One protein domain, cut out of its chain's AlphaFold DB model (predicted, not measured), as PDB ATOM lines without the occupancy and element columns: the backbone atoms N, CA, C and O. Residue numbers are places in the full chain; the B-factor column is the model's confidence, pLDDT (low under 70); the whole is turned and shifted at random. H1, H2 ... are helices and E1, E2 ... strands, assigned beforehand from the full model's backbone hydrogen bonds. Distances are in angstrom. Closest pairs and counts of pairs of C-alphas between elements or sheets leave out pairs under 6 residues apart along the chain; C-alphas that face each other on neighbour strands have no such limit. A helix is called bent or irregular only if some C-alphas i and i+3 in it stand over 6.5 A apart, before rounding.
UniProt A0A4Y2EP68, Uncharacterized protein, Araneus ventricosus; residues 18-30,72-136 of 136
ATOM      1  N   LYS A  18       7.078  12.569  70.720       67.62
ATOM      2  CA  LYS A  18       5.996  13.511  71.050       67.62
ATOM      3  C   LYS A  18       5.066  13.014  72.165       67.62
ATOM      4  O   LYS A  18       4.250  13.796  72.638       67.62
ATOM      5  N   GLY A  19       5.169  11.748  72.585       68.38
ATOM      6  CA  GLY A  19       4.394  11.197  73.707       68.38
ATOM      7  C   GLY A  19       3.009  10.667  73.341       68.38
ATOM      8  O   GLY A  19       2.175  10.463  74.221       68.38
ATOM      9  N   PHE A  20       2.744  10.433  72.052       70.69
ATOM     10  CA  PHE A  20       1.471   9.849  71.614       70.69
ATOM     11  C   PHE A  20       1.382   8.351  71.892       70.69
ATOM     12  O   PHE A  20       0.293   7.840  72.127       70.69
ATOM     13  N   ILE A  21       2.514   7.647  71.853       75.50
ATOM     14  CA  ILE A  21       2.578   6.210  72.120       75.50
ATOM     15  C   ILE A  21       2.908   6.024  73.597       75.50
ATOM     16  O   ILE A  21       4.021   6.320  74.023       75.50
ATOM     17  N   LYS A  22       1.924   5.547  74.364       79.25
ATOM     18  CA  LYS A  22       2.043   5.358  75.822       79.25
ATOM     19  C   LYS A  22       2.197   3.899  76.234       79.25
ATOM     20  O   LYS A  22       2.728   3.616  77.302       79.25
ATOM     21  N   VAL A  23       1.730   2.977  75.393       84.88
ATOM     22  CA  VAL A  23       1.667   1.546  75.697       84.88
ATOM     23  C   VAL A  23       2.379   0.768  74.599       84.88
ATOM     24  O   VAL A  23       2.089   0.955  73.415       84.88
ATOM     25  N   PHE A  24       3.283  -0.124  74.991       84.81
ATOM     26  CA  PHE A  24       4.051  -0.985  74.101       84.81
ATOM     27  C   PHE A  24       3.773  -2.458  74.416       84.81
ATOM     28  O   PHE A  24       3.757  -2.853  75.581       84.81
ATOM     29  N   ASN A  25       3.528  -3.267  73.383       87.75
ATOM     30  CA  ASN A  25       3.310  -4.705  73.537       87.75
ATOM     31  C   ASN A  25       4.639  -5.444  73.383       87.75
ATOM     32  O   ASN A  25       5.105  -5.628  72.257       87.75
ATOM     33  N   ALA A  26       5.243  -5.852  74.493       84.81
ATOM     34  CA  ALA A  26       6.452  -6.659  74.473       84.81
ATOM     35  C   ALA A  26       6.646  -7.403  75.791       84.81
ATOM     36  O   ALA A  26       6.202  -6.959  76.850       84.81
ATOM     37  N   ASP A  27       7.357  -8.526  75.720       85.31
ATOM     38  CA  ASP A  27       7.847  -9.195  76.916       85.31
ATOM     39  C   ASP A  27       9.032  -8.393  77.490       85.31
ATOM     40  O   ASP A  27      10.056  -8.261  76.810       85.31
ATOM     41  N   PRO A  28       8.933  -7.864  78.725       83.19
ATOM     42  CA  PRO A  28      10.014  -7.100  79.348       83.19
ATOM     43  C   PRO A  28      11.309  -7.909  79.514       83.19
ATOM     44  O   PRO A  28      12.387  -7.319  79.598       83.19
ATOM     45  N   LYS A  29      11.230  -9.246  79.548       84.50
ATOM     46  CA  LYS A  29      12.391 -10.142  79.668       84.50
ATOM     47  C   LYS A  29      13.032 -10.475  78.322       84.50
ATOM     48  O   LYS A  29      14.121 -11.055  78.307       84.50
ATOM     49  N   CYS A  30      12.381 -10.130  77.213       85.12
ATOM     50  CA  CYS A  30      12.919 -10.364  75.882       85.12
ATOM     51  C   CYS A  30      14.212  -9.562  75.685       85.12
ATOM     52  O   CYS A  30      14.328  -8.419  76.131       85.12
ATOM     53  N   ILE A  72      20.468  -6.213  75.583       81.62
ATOM     54  CA  ILE A  72      19.663  -5.303  76.398       81.62
ATOM     55  C   ILE A  72      18.261  -5.902  76.533       81.62
ATOM     56  O   ILE A  72      17.681  -6.388  75.554       81.62
ATOM     57  N   LYS A  73      17.710  -5.911  77.749       86.75
ATOM     58  CA  LYS A  73      16.313  -6.315  77.968       86.75
ATOM     59  C   LYS A  73      15.379  -5.224  77.459       86.75
ATOM     60  O   LYS A  73      15.684  -4.045  77.596       86.75
ATOM     61  N   VAL A  74      14.207  -5.596  76.948       85.31
ATOM     62  CA  VAL A  74      13.190  -4.615  76.528       85.31
ATOM     63  C   VAL A  74      12.863  -3.624  77.651       85.31
ATOM     64  O   VAL A  74      12.718  -2.438  77.374       85.31
ATOM     65  N   SER A  75      12.790  -4.077  78.908       84.69
ATOM     66  CA  SER A  75      12.535  -3.188  80.049       84.69
ATOM     67  C   SER A  75      13.606  -2.103  80.201       84.69
ATOM     68  O   SER A  75      13.281  -0.923  80.256       84.69
ATOM     69  N   GLU A  76      14.876  -2.503  80.184       86.94
ATOM     70  CA  GLU A  76      16.030  -1.610  80.324       86.94
ATOM     71  C   GLU A  76      16.122  -0.645  79.138       86.94
ATOM     72  O   GLU A  76      16.307   0.555  79.315       86.94
ATOM     73  N   TYR A  77      15.868  -1.142  77.927       85.75
ATOM     74  CA  TYR A  77      15.786  -0.316  76.727       85.75
ATOM     75  C   TYR A  77      14.693   0.759  76.830       85.75
ATOM     76  O   TYR A  77      14.938   1.931  76.531       85.75
ATOM     77  N   CYS A  78      13.486   0.385  77.263       84.50
ATOM     78  CA  CYS A  78      12.380   1.323  77.445       84.50
ATOM     79  C   CYS A  78      12.674   2.358  78.540       84.50
ATOM     80  O   CYS A  78      12.311   3.526  78.380       84.50
ATOM     81  N   GLU A  79      13.351   1.965  79.620       86.25
ATOM     82  CA  GLU A  79      13.802   2.873  80.679       86.25
ATOM     83  C   GLU A  79      14.825   3.883  80.150       86.25
ATOM     84  O   GLU A  79      14.621   5.088  80.312       86.25
ATOM     85  N   THR A  80      15.859   3.426  79.436       86.38
ATOM     86  CA  THR A  80      16.868   4.304  78.820       86.38
ATOM     87  C   THR A  80      16.235   5.282  77.832       86.38
ATOM     88  O   THR A  80      16.544   6.471  77.855       86.38
ATOM     89  N   ILE A  81      15.304   4.825  76.986       82.75
ATOM     90  CA  ILE A  81      14.581   5.723  76.074       82.75
ATOM     91  C   ILE A  81      13.736   6.732  76.846       82.75
ATOM     92  O   ILE A  81      13.721   7.906  76.489       82.75
ATOM     93  N   THR A  82      13.043   6.309  77.901       82.50
ATOM     94  CA  THR A  82      12.217   7.219  78.705       82.50
ATOM     95  C   THR A  82      13.076   8.298  79.366       82.50
ATOM     96  O   THR A  82      12.708   9.471  79.343       82.50
ATOM     97  N   GLN A  83      14.248   7.932  79.892       84.06
ATOM     98  CA  GLN A  83      15.224   8.880  80.434       84.06
ATOM     99  C   GLN A  83      15.709   9.858  79.360       84.06
ATOM    100  O   GLN A  83      15.627  11.066  79.565       84.06
ATOM    101  N   LEU A  84      16.107   9.356  78.188       82.88
ATOM    102  CA  LEU A  84      16.613  10.185  77.096       82.88
ATOM    103  C   LEU A  84      15.563  11.179  76.582       82.88
ATOM    104  O   LEU A  84      15.881  12.331  76.302       82.88
ATOM    105  N   VAL A  85      14.300  10.761  76.468       78.69
ATOM    106  CA  VAL A  85      13.221  11.657  76.023       78.69
ATOM    107  C   VAL A  85      12.874  12.696  77.098       78.69
ATOM    108  O   VAL A  85      12.492  13.814  76.754       78.69
ATOM    109  N   ASN A  86      13.022  12.362  78.383       78.88
ATOM    110  CA  ASN A  86      12.854  13.324  79.475       78.88
ATOM    111  C   ASN A  86      14.011  14.331  79.554       78.88
ATOM    112  O   ASN A  86      13.771  15.497  79.866       78.88
ATOM    113  N   GLU A  87      15.237  13.901  79.260       83.50
ATOM    114  CA  GLU A  87      16.424  14.761  79.208       83.50
ATOM    115  C   GLU A  87      16.406  15.680  77.977       83.50
ATOM    116  O   GLU A  87      16.694  16.873  78.081       83.50
ATOM    117  N   PHE A  88      15.977  15.155  76.825       81.94
ATOM    118  CA  PHE A  88      15.897  15.877  75.554       81.94
ATOM    119  C   PHE A  88      14.457  15.912  75.011       81.94
ATOM    120  O   PHE A  88      14.146  15.258  74.006       81.94
ATOM    121  N   PRO A  89      13.549  16.684  75.638       75.75
ATOM    122  CA  PRO A  89      12.164  16.749  75.200       75.75
ATOM    123  C   PRO A  89      12.052  17.446  73.841       75.75
ATOM    124  O   PRO A  89      12.565  18.545  73.627       75.75
ATOM    125  N   LEU A  90      11.317  16.826  72.914       72.94
ATOM    126  CA  LEU A  90      10.996  17.460  71.637       72.94
ATOM    127  C   LEU A  90      10.087  18.688  71.854       72.94
ATOM    128  O   LEU A  90       9.210  18.667  72.725       72.94
ATOM    129  N   PRO A  91      10.227  19.754  71.046       73.25
ATOM    130  CA  PRO A  91       9.306  20.883  71.097       73.25
ATOM    131  C   PRO A  91       7.870  20.408  70.825       73.25
ATOM    132  O   PRO A  91       7.634  19.621  69.907       73.25
ATOM    133  N   GLN A  92       6.910  20.897  71.622       69.88
ATOM    134  CA  GLN A  92       5.493  20.481  71.596       69.88
ATOM    135  C   GLN A  92       5.262  18.998  71.954       69.88
ATOM    136  O   GLN A  92       4.345  18.358  71.437       69.88
ATOM    137  N   SER A  93       6.106  18.434  72.819       67.94
ATOM    138  CA  SER A  93       5.961  17.058  73.288       67.94
ATOM    139  C   SER A  93       5.031  16.948  74.501       67.94
ATOM    140  O   SER A  93       5.156  17.696  75.469       67.94
ATOM    141  N   PHE A  94       4.136  15.959  74.474       67.31
ATOM    142  CA  PHE A  94       3.282  15.558  75.596       67.31
ATOM    143  C   PHE A  94       3.985  14.573  76.549       67.31
ATOM    144  O   PHE A  94       3.354  14.048  77.464       67.31
ATOM    145  N   VAL A  95       5.286  14.305  76.354       64.88
ATOM    146  CA  VAL A  95       6.017  13.262  77.098       64.88
ATOM    147  C   VAL A  95       6.195  13.593  78.579       64.88
ATOM    148  O   VAL A  95       6.198  12.673  79.390       64.88
ATOM    149  N   LYS A  96       6.249  14.880  78.954       58.97
ATOM    150  CA  LYS A  96       6.575  15.344  80.320       58.97
ATOM    151  C   LYS A  96       5.706  14.736  81.438       58.97
ATOM    152  O   LYS A  96       6.085  14.793  82.602       58.97
ATOM    153  N   HIS A  97       4.553  14.157  81.101       57.00
ATOM    154  CA  HIS A  97       3.601  13.590  82.059       57.00
ATOM    155  C   HIS A  97       3.324  12.096  81.868       57.00
ATOM    156  O   HIS A  97       2.375  11.580  82.457       57.00
ATOM    157  N   THR A  98       4.103  11.385  81.047       59.88
ATOM    158  CA  THR A  98       3.791   9.987  80.721       59.88
ATOM    159  C   THR A  98       5.006   9.087  80.648       59.88
ATOM    160  O   THR A  98       5.841   9.221  79.761       59.88
ATOM    161  N   ASN A  99       5.017   8.095  81.537       67.81
ATOM    162  CA  ASN A  99       5.899   6.942  81.448       67.81
ATOM    163  C   ASN A  99       5.385   5.972  80.376       67.81
ATOM    164  O   ASN A  99       4.176   5.780  80.223       67.81
ATOM    165  N   MET A 100       6.313   5.350  79.650       75.88
ATOM    166  CA  MET A 100       5.998   4.282  78.708       75.88
ATOM    167  C   MET A 100       5.671   2.998  79.478       75.88
ATOM    168  O   MET A 100       6.452   2.558  80.318       75.88
ATOM    169  N   ILE A 101       4.519   2.390  79.193       82.69
ATOM    170  CA  ILE A 101       4.067   1.153  79.837       82.69
ATOM    171  C   ILE A 101       4.323  -0.017  78.889       82.69
ATOM    172  O   ILE A 101       3.829  -0.021  77.761       82.69
ATOM    173  N   VAL A 102       5.058  -1.030  79.352       84.44
ATOM    174  CA  VAL A 102       5.302  -2.271  78.603       84.44
ATOM    175  C   VAL A 102       4.369  -3.363  79.119       84.44
ATOM    176  O   VAL A 102       4.358  -3.663  80.311       84.44
ATOM    177  N   VAL A 103       3.573  -3.953  78.227       87.44
ATOM    178  CA  VAL A 103       2.582  -4.985  78.559       87.44
ATOM    179  C   VAL A 103       2.881  -6.250  77.745       87.44
ATOM    180  O   VAL A 103       2.900  -6.164  76.521       87.44
ATOM    181  N   PRO A 104       3.078  -7.424  78.374       86.12
ATOM    182  CA  PRO A 104       3.411  -8.662  77.657       86.12
ATOM    183  C   PRO A 104       2.190  -9.382  77.062       86.12
ATOM    184  O   PRO A 104       2.314 -10.153  76.113       86.12
ATOM    185  N   TYR A 105       0.995  -9.163  77.622       89.56
ATOM    186  CA  TYR A 105      -0.225  -9.854  77.204       89.56
ATOM    187  C   TYR A 105      -1.004  -9.041  76.173       89.56
ATOM    188  O   TYR A 105      -1.447  -7.929  76.455       89.56
ATOM    189  N   LYS A 106      -1.268  -9.635  75.004       85.94
ATOM    190  CA  LYS A 106      -1.936  -8.966  73.875       85.94
ATOM    191  C   LYS A 106      -3.328  -8.413  74.215       85.94
ATOM    192  O   LYS A 106      -3.643  -7.293  73.830       85.94
ATOM    193  N   TYR A 107      -4.151  -9.167  74.945       88.75
ATOM    194  CA  TYR A 107      -5.505  -8.726  75.313       88.75
ATOM    195  C   TYR A 107      -5.481  -7.546  76.284       88.75
ATOM    196  O   TYR A 107      -6.174  -6.552  76.072       88.75
ATOM    197  N   LEU A 108      -4.629  -7.627  77.307       87.75
ATOM    198  CA  LEU A 108      -4.430  -6.540  78.260       87.75
ATOM    199  C   LEU A 108      -3.864  -5.298  77.559       87.75
ATOM    200  O   LEU A 108      -4.344  -4.192  77.787       87.75
ATOM    201  N   TYR A 109      -2.912  -5.491  76.642       88.75
ATOM    202  CA  TYR A 109      -2.392  -4.430  75.787       88.75
ATOM    203  C   TYR A 109      -3.509  -3.744  74.998       88.75
ATOM    204  O   TYR A 109      -3.570  -2.523  75.010       88.75
ATOM    205  N   CYS A 110      -4.413  -4.488  74.353       87.00
ATOM    206  CA  CYS A 110      -5.511  -3.892  73.590       87.00
ATOM    207  C   CYS A 110      -6.427  -3.025  74.463       87.00
ATOM    208  O   CYS A 110      -6.766  -1.917  74.056       87.00
ATOM    209  N   ILE A 111      -6.789  -3.491  75.664       88.88
ATOM    210  CA  ILE A 111      -7.653  -2.743  76.592       88.88
ATOM    211  C   ILE A 111      -6.955  -1.460  77.060       88.88
ATOM    212  O   ILE A 111      -7.519  -0.371  76.970       88.88
ATOM    213  N   ILE A 112      -5.706  -1.575  77.517       86.94
ATOM    214  CA  ILE A 112      -4.933  -0.441  78.037       86.94
ATOM    215  C   ILE A 112      -4.607   0.544  76.908       86.94
ATOM    216  O   ILE A 112      -4.774   1.748  77.076       86.94
ATOM    217  N   ALA A 113      -4.196   0.065  75.734       87.06
ATOM    218  CA  ALA A 113      -3.935   0.914  74.575       87.06
ATOM    219  C   ALA A 113      -5.200   1.646  74.122       87.06
ATOM    220  O   ALA A 113      -5.131   2.834  73.809       87.06
ATOM    221  N   ALA A 114      -6.357   0.976  74.133       86.12
ATOM    222  CA  ALA A 114      -7.617   1.624  73.807       86.12
ATOM    223  C   ALA A 114      -7.959   2.718  74.829       86.12
ATOM    224  O   ALA A 114      -8.272   3.843  74.447       86.12
ATOM    225  N   TYR A 115      -7.813   2.431  76.121       87.44
ATOM    226  CA  TYR A 115      -8.033   3.409  77.182       87.44
ATOM    227  C   TYR A 115      -7.104   4.626  77.041       87.44
ATOM    228  O   TYR A 115      -7.567   5.759  76.967       87.44
ATOM    229  N   TYR A 116      -5.791   4.421  76.924       84.75
ATOM    230  CA  TYR A 116      -4.818   5.517  76.890       84.75
ATOM    231  C   TYR A 116      -4.812   6.330  75.590       84.75
ATOM    232  O   TYR A 116      -4.366   7.478  75.620       84.75
ATOM    233  N   HIS A 117      -5.268   5.767  74.466       81.62
ATOM    234  CA  HIS A 117      -5.307   6.476  73.183       81.62
ATOM    235  C   HIS A 117      -6.693   7.048  72.845       81.62
ATOM    236  O   HIS A 117      -6.759   8.172  72.352       81.62
ATOM    237  N   TYR A 118      -7.795   6.337  73.126       84.31
ATOM    238  CA  TYR A 118      -9.146   6.812  72.789       84.31
ATOM    239  C   TYR A 118      -9.773   7.681  73.874       84.31
ATOM    240  O   TYR A 118     -10.469   8.637  73.542       84.31
ATOM    241  N   LEU A 119      -9.525   7.408  75.160       83.94
ATOM    242  CA  LEU A 119     -10.145   8.191  76.234       83.94
ATOM    243  C   LEU A 119      -9.756   9.677  76.193       83.94
ATOM    244  O   LEU A 119     -10.654  10.511  76.294       83.94
ATOM    245  N   PRO A 120      -8.481  10.057  75.958       80.31
ATOM    246  CA  PRO A 120      -8.129  11.463  75.787       80.31
ATOM    247  C   PRO A 120      -8.834  12.108  74.592       80.31
ATOM    248  O   PRO A 120      -9.250  13.256  74.691       80.31
ATOM    249  N   ALA A 121      -9.002  11.376  73.484       82.56
ATOM    250  CA  ALA A 121      -9.702  11.881  72.305       82.56
ATOM    251  C   ALA A 121     -11.182  12.151  72.611       82.56
ATOM    252  O   ALA A 121     -11.674  13.234  72.320       82.56
ATOM    253  N   ILE A 122     -11.859  11.221  73.293       85.50
ATOM    254  CA  ILE A 122     -13.266  11.372  73.690       85.50
ATOM    255  C   ILE A 122     -13.445  12.555  74.651       85.50
ATOM    256  O   ILE A 122     -14.395  13.323  74.508       85.50
ATOM    257  N   VAL A 123     -12.536  12.729  75.615       85.81
ATOM    258  CA  VAL A 123     -12.584  13.854  76.564       85.81
ATOM    259  C   VAL A 123     -12.371  15.188  75.848       85.81
ATOM    260  O   VAL A 123     -13.127  16.128  76.083       85.81
ATOM    261  N   LEU A 124     -11.383  15.274  74.953       84.31
ATOM    262  CA  LEU A 124     -11.130  16.484  74.168       84.31
ATOM    263  C   LEU A 124     -12.316  16.817  73.254       84.31
ATOM    264  O   LEU A 124     -12.784  17.953  73.268       84.31
ATOM    265  N   ASP A 125     -12.863  15.827  72.547       84.25
ATOM    266  CA  ASP A 125     -14.043  16.000  71.693       84.25
ATOM    267  C   ASP A 125     -15.275  16.432  72.498       84.25
ATOM    268  O   ASP A 125     -16.043  17.291  72.056       84.25
ATOM    269  N   GLY A 126     -15.466  15.868  73.694       86.12
ATOM    270  CA  GLY A 126     -16.531  16.257  74.616       86.12
ATOM    271  C   GLY A 126     -16.394  17.707  75.080       86.12
ATOM    272  O   GLY A 126     -17.350  18.476  74.982       86.12
ATOM    273  N   MET A 127     -15.199  18.114  75.517       86.81
ATOM    274  CA  MET A 127     -14.933  19.493  75.938       86.81
ATOM    275  C   MET A 127     -15.114  20.488  74.790       86.81
ATOM    276  O   MET A 127     -15.743  21.525  74.984       86.81
ATOM    277  N   SER A 128     -14.627  20.174  73.587       80.81
ATOM    278  CA  SER A 128     -14.792  21.040  72.415       80.81
ATOM    279  C   SER A 128     -16.261  21.251  72.051       80.81
ATOM    280  O   SER A 128     -16.651  22.382  71.749       80.81
ATOM    281  N   ARG A 129     -17.090  20.200  72.155       82.44
ATOM    282  CA  ARG A 129     -18.548  20.285  71.963       82.44
ATOM    283  C   ARG A 129     -19.219  21.171  73.012       82.44
ATOM    284  O   ARG A 129     -20.070  21.974  72.645       82.44
ATOM    285  N   ILE A 130     -18.827  21.057  74.285       86.81
ATOM    286  CA  ILE A 130     -19.383  21.867  75.385       86.81
ATOM    287  C   ILE A 130     -18.974  23.342  75.248       86.81
ATOM    288  O   ILE A 130     -19.801  24.224  75.450       86.81
ATOM    289  N   LEU A 131     -17.726  23.622  74.859       84.31
ATOM    290  CA  LEU A 131     -17.224  24.989  74.662       84.31
ATOM    291  C   LEU A 131     -17.706  25.645  73.352       84.31
ATOM    292  O   LEU A 131     -17.323  26.778  73.066       84.31
ATOM    293  N   GLY A 132     -18.501  24.956  72.524       78.12
ATOM    294  CA  GLY A 132     -18.979  25.481  71.237       78.12
ATOM    295  C   GLY A 132     -17.869  25.725  70.207       78.12
ATOM    296  O   GLY A 132     -18.098  26.349  69.171       78.12
ATOM    297  N   THR A 133     -16.659  25.225  70.467       64.50
ATOM    298  CA  THR A 133     -15.541  25.323  69.526       64.50
ATOM    299  C   THR A 133     -15.681  24.203  68.502       64.50
ATOM    300  O   THR A 133     -15.665  23.018  68.835       64.50
ATOM    301  N   LYS A 134     -15.886  24.566  67.233       52.72
ATOM    302  CA  LYS A 134     -16.016  23.591  66.146       52.72
ATOM    303  C   LYS A 134     -14.704  22.807  66.031       52.72
ATOM    304  O   LYS A 134     -13.668  23.397  65.737       52.72
ATOM    305  N   SER A 135     -14.770  21.498  66.284       50.38
ATOM    306  CA  SER A 135     -13.658  20.570  66.052       50.38
ATOM    307  C   SER A 135     -13.205  20.696  64.592       50.38
ATOM    308  O   SER A 135     -14.048  20.699  63.689       50.38
ATOM    309  N   ARG A 136     -11.903  20.922  64.380       51.78
ATOM    310  CA  ARG A 136     -11.286  21.099  63.060       51.78
ATOM    311  C   ARG A 136     -10.616  19.811  62.619       51.78
ATOM    312  O   ARG A 136      -9.911  19.217  63.461       51.78
TER     313      ARG A 136
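What this domain is: This is residues 18 to 30 and 72 to 136 of the 136 residues of an uncharacterized protein of Araneus ventricosus (UniProt A0A4Y2EP68). A narrow ribbon of two short parallel strands, E1 and E2, lies between two helices that stay apart: H1 beyond E2 and the much longer H2 beyond E1. The first part of H2, residues 106 to 117, runs by the ribbon, and the rest carries on past it, with residues 118 to 123 standing free. The printed part has 78 residues, with two named helices and two named strands in the order E1, H1, E2, H2, and its class is mostly helix. It is loose, with a radius of gyration of the C-alphas of 15.4 A, and only just flat, spanning 50 by 33 by 16 A.

How they stand to each other: E1, residues 23 to 25, is the parallel neighbour of E2, residues 101 to 103, at 28 degrees between their directions. N 24 and O 101 are within hydrogen-bond range at 2.8 A, as are N 103 and O 24 at 2.9 A. H1, residues 74 to 87, comes closest to E2 at the C-alphas of Ser 75 and Val 102, 7.4 A apart. The closest C-alphas of E1 and H2, residues 106 to 130, are those of Val 23 and Ala 113, 5.7 A apart. H1 and H2 are apart. Every O i to N i+4 pair is within hydrogen-bond range in H1, and 19 of 21 in H2.

Where its parts are: E1 begins at C-alpha 23, (1.667, 1.546, 75.697). H1 measures 19.8 A from first to last C-alpha. E1 measures 6.8 A and E2 6.4 A. H2 measures 35.5 A and ends at C-alpha 130, (-19.383, 21.867, 75.385). It is neither bent nor irregular, but only just: C-alphas 117 and 120 are 6.3 A apart.

The domain as a whole: The C-alphas of Ile 72 and Gly 132, the two farthest apart, are 49.7 A apart. Residues 31 to 71 are not printed, and C-alphas 30 and 72 are 8.4 A apart across this cut. The link from H1 to E2 is long, with 13 residues, and that from E2 to H2 is tight. Mean pLDDT of the printed part is 79.8; residues 18 to 19, 92 to 99 and 133 to 136 are under 70.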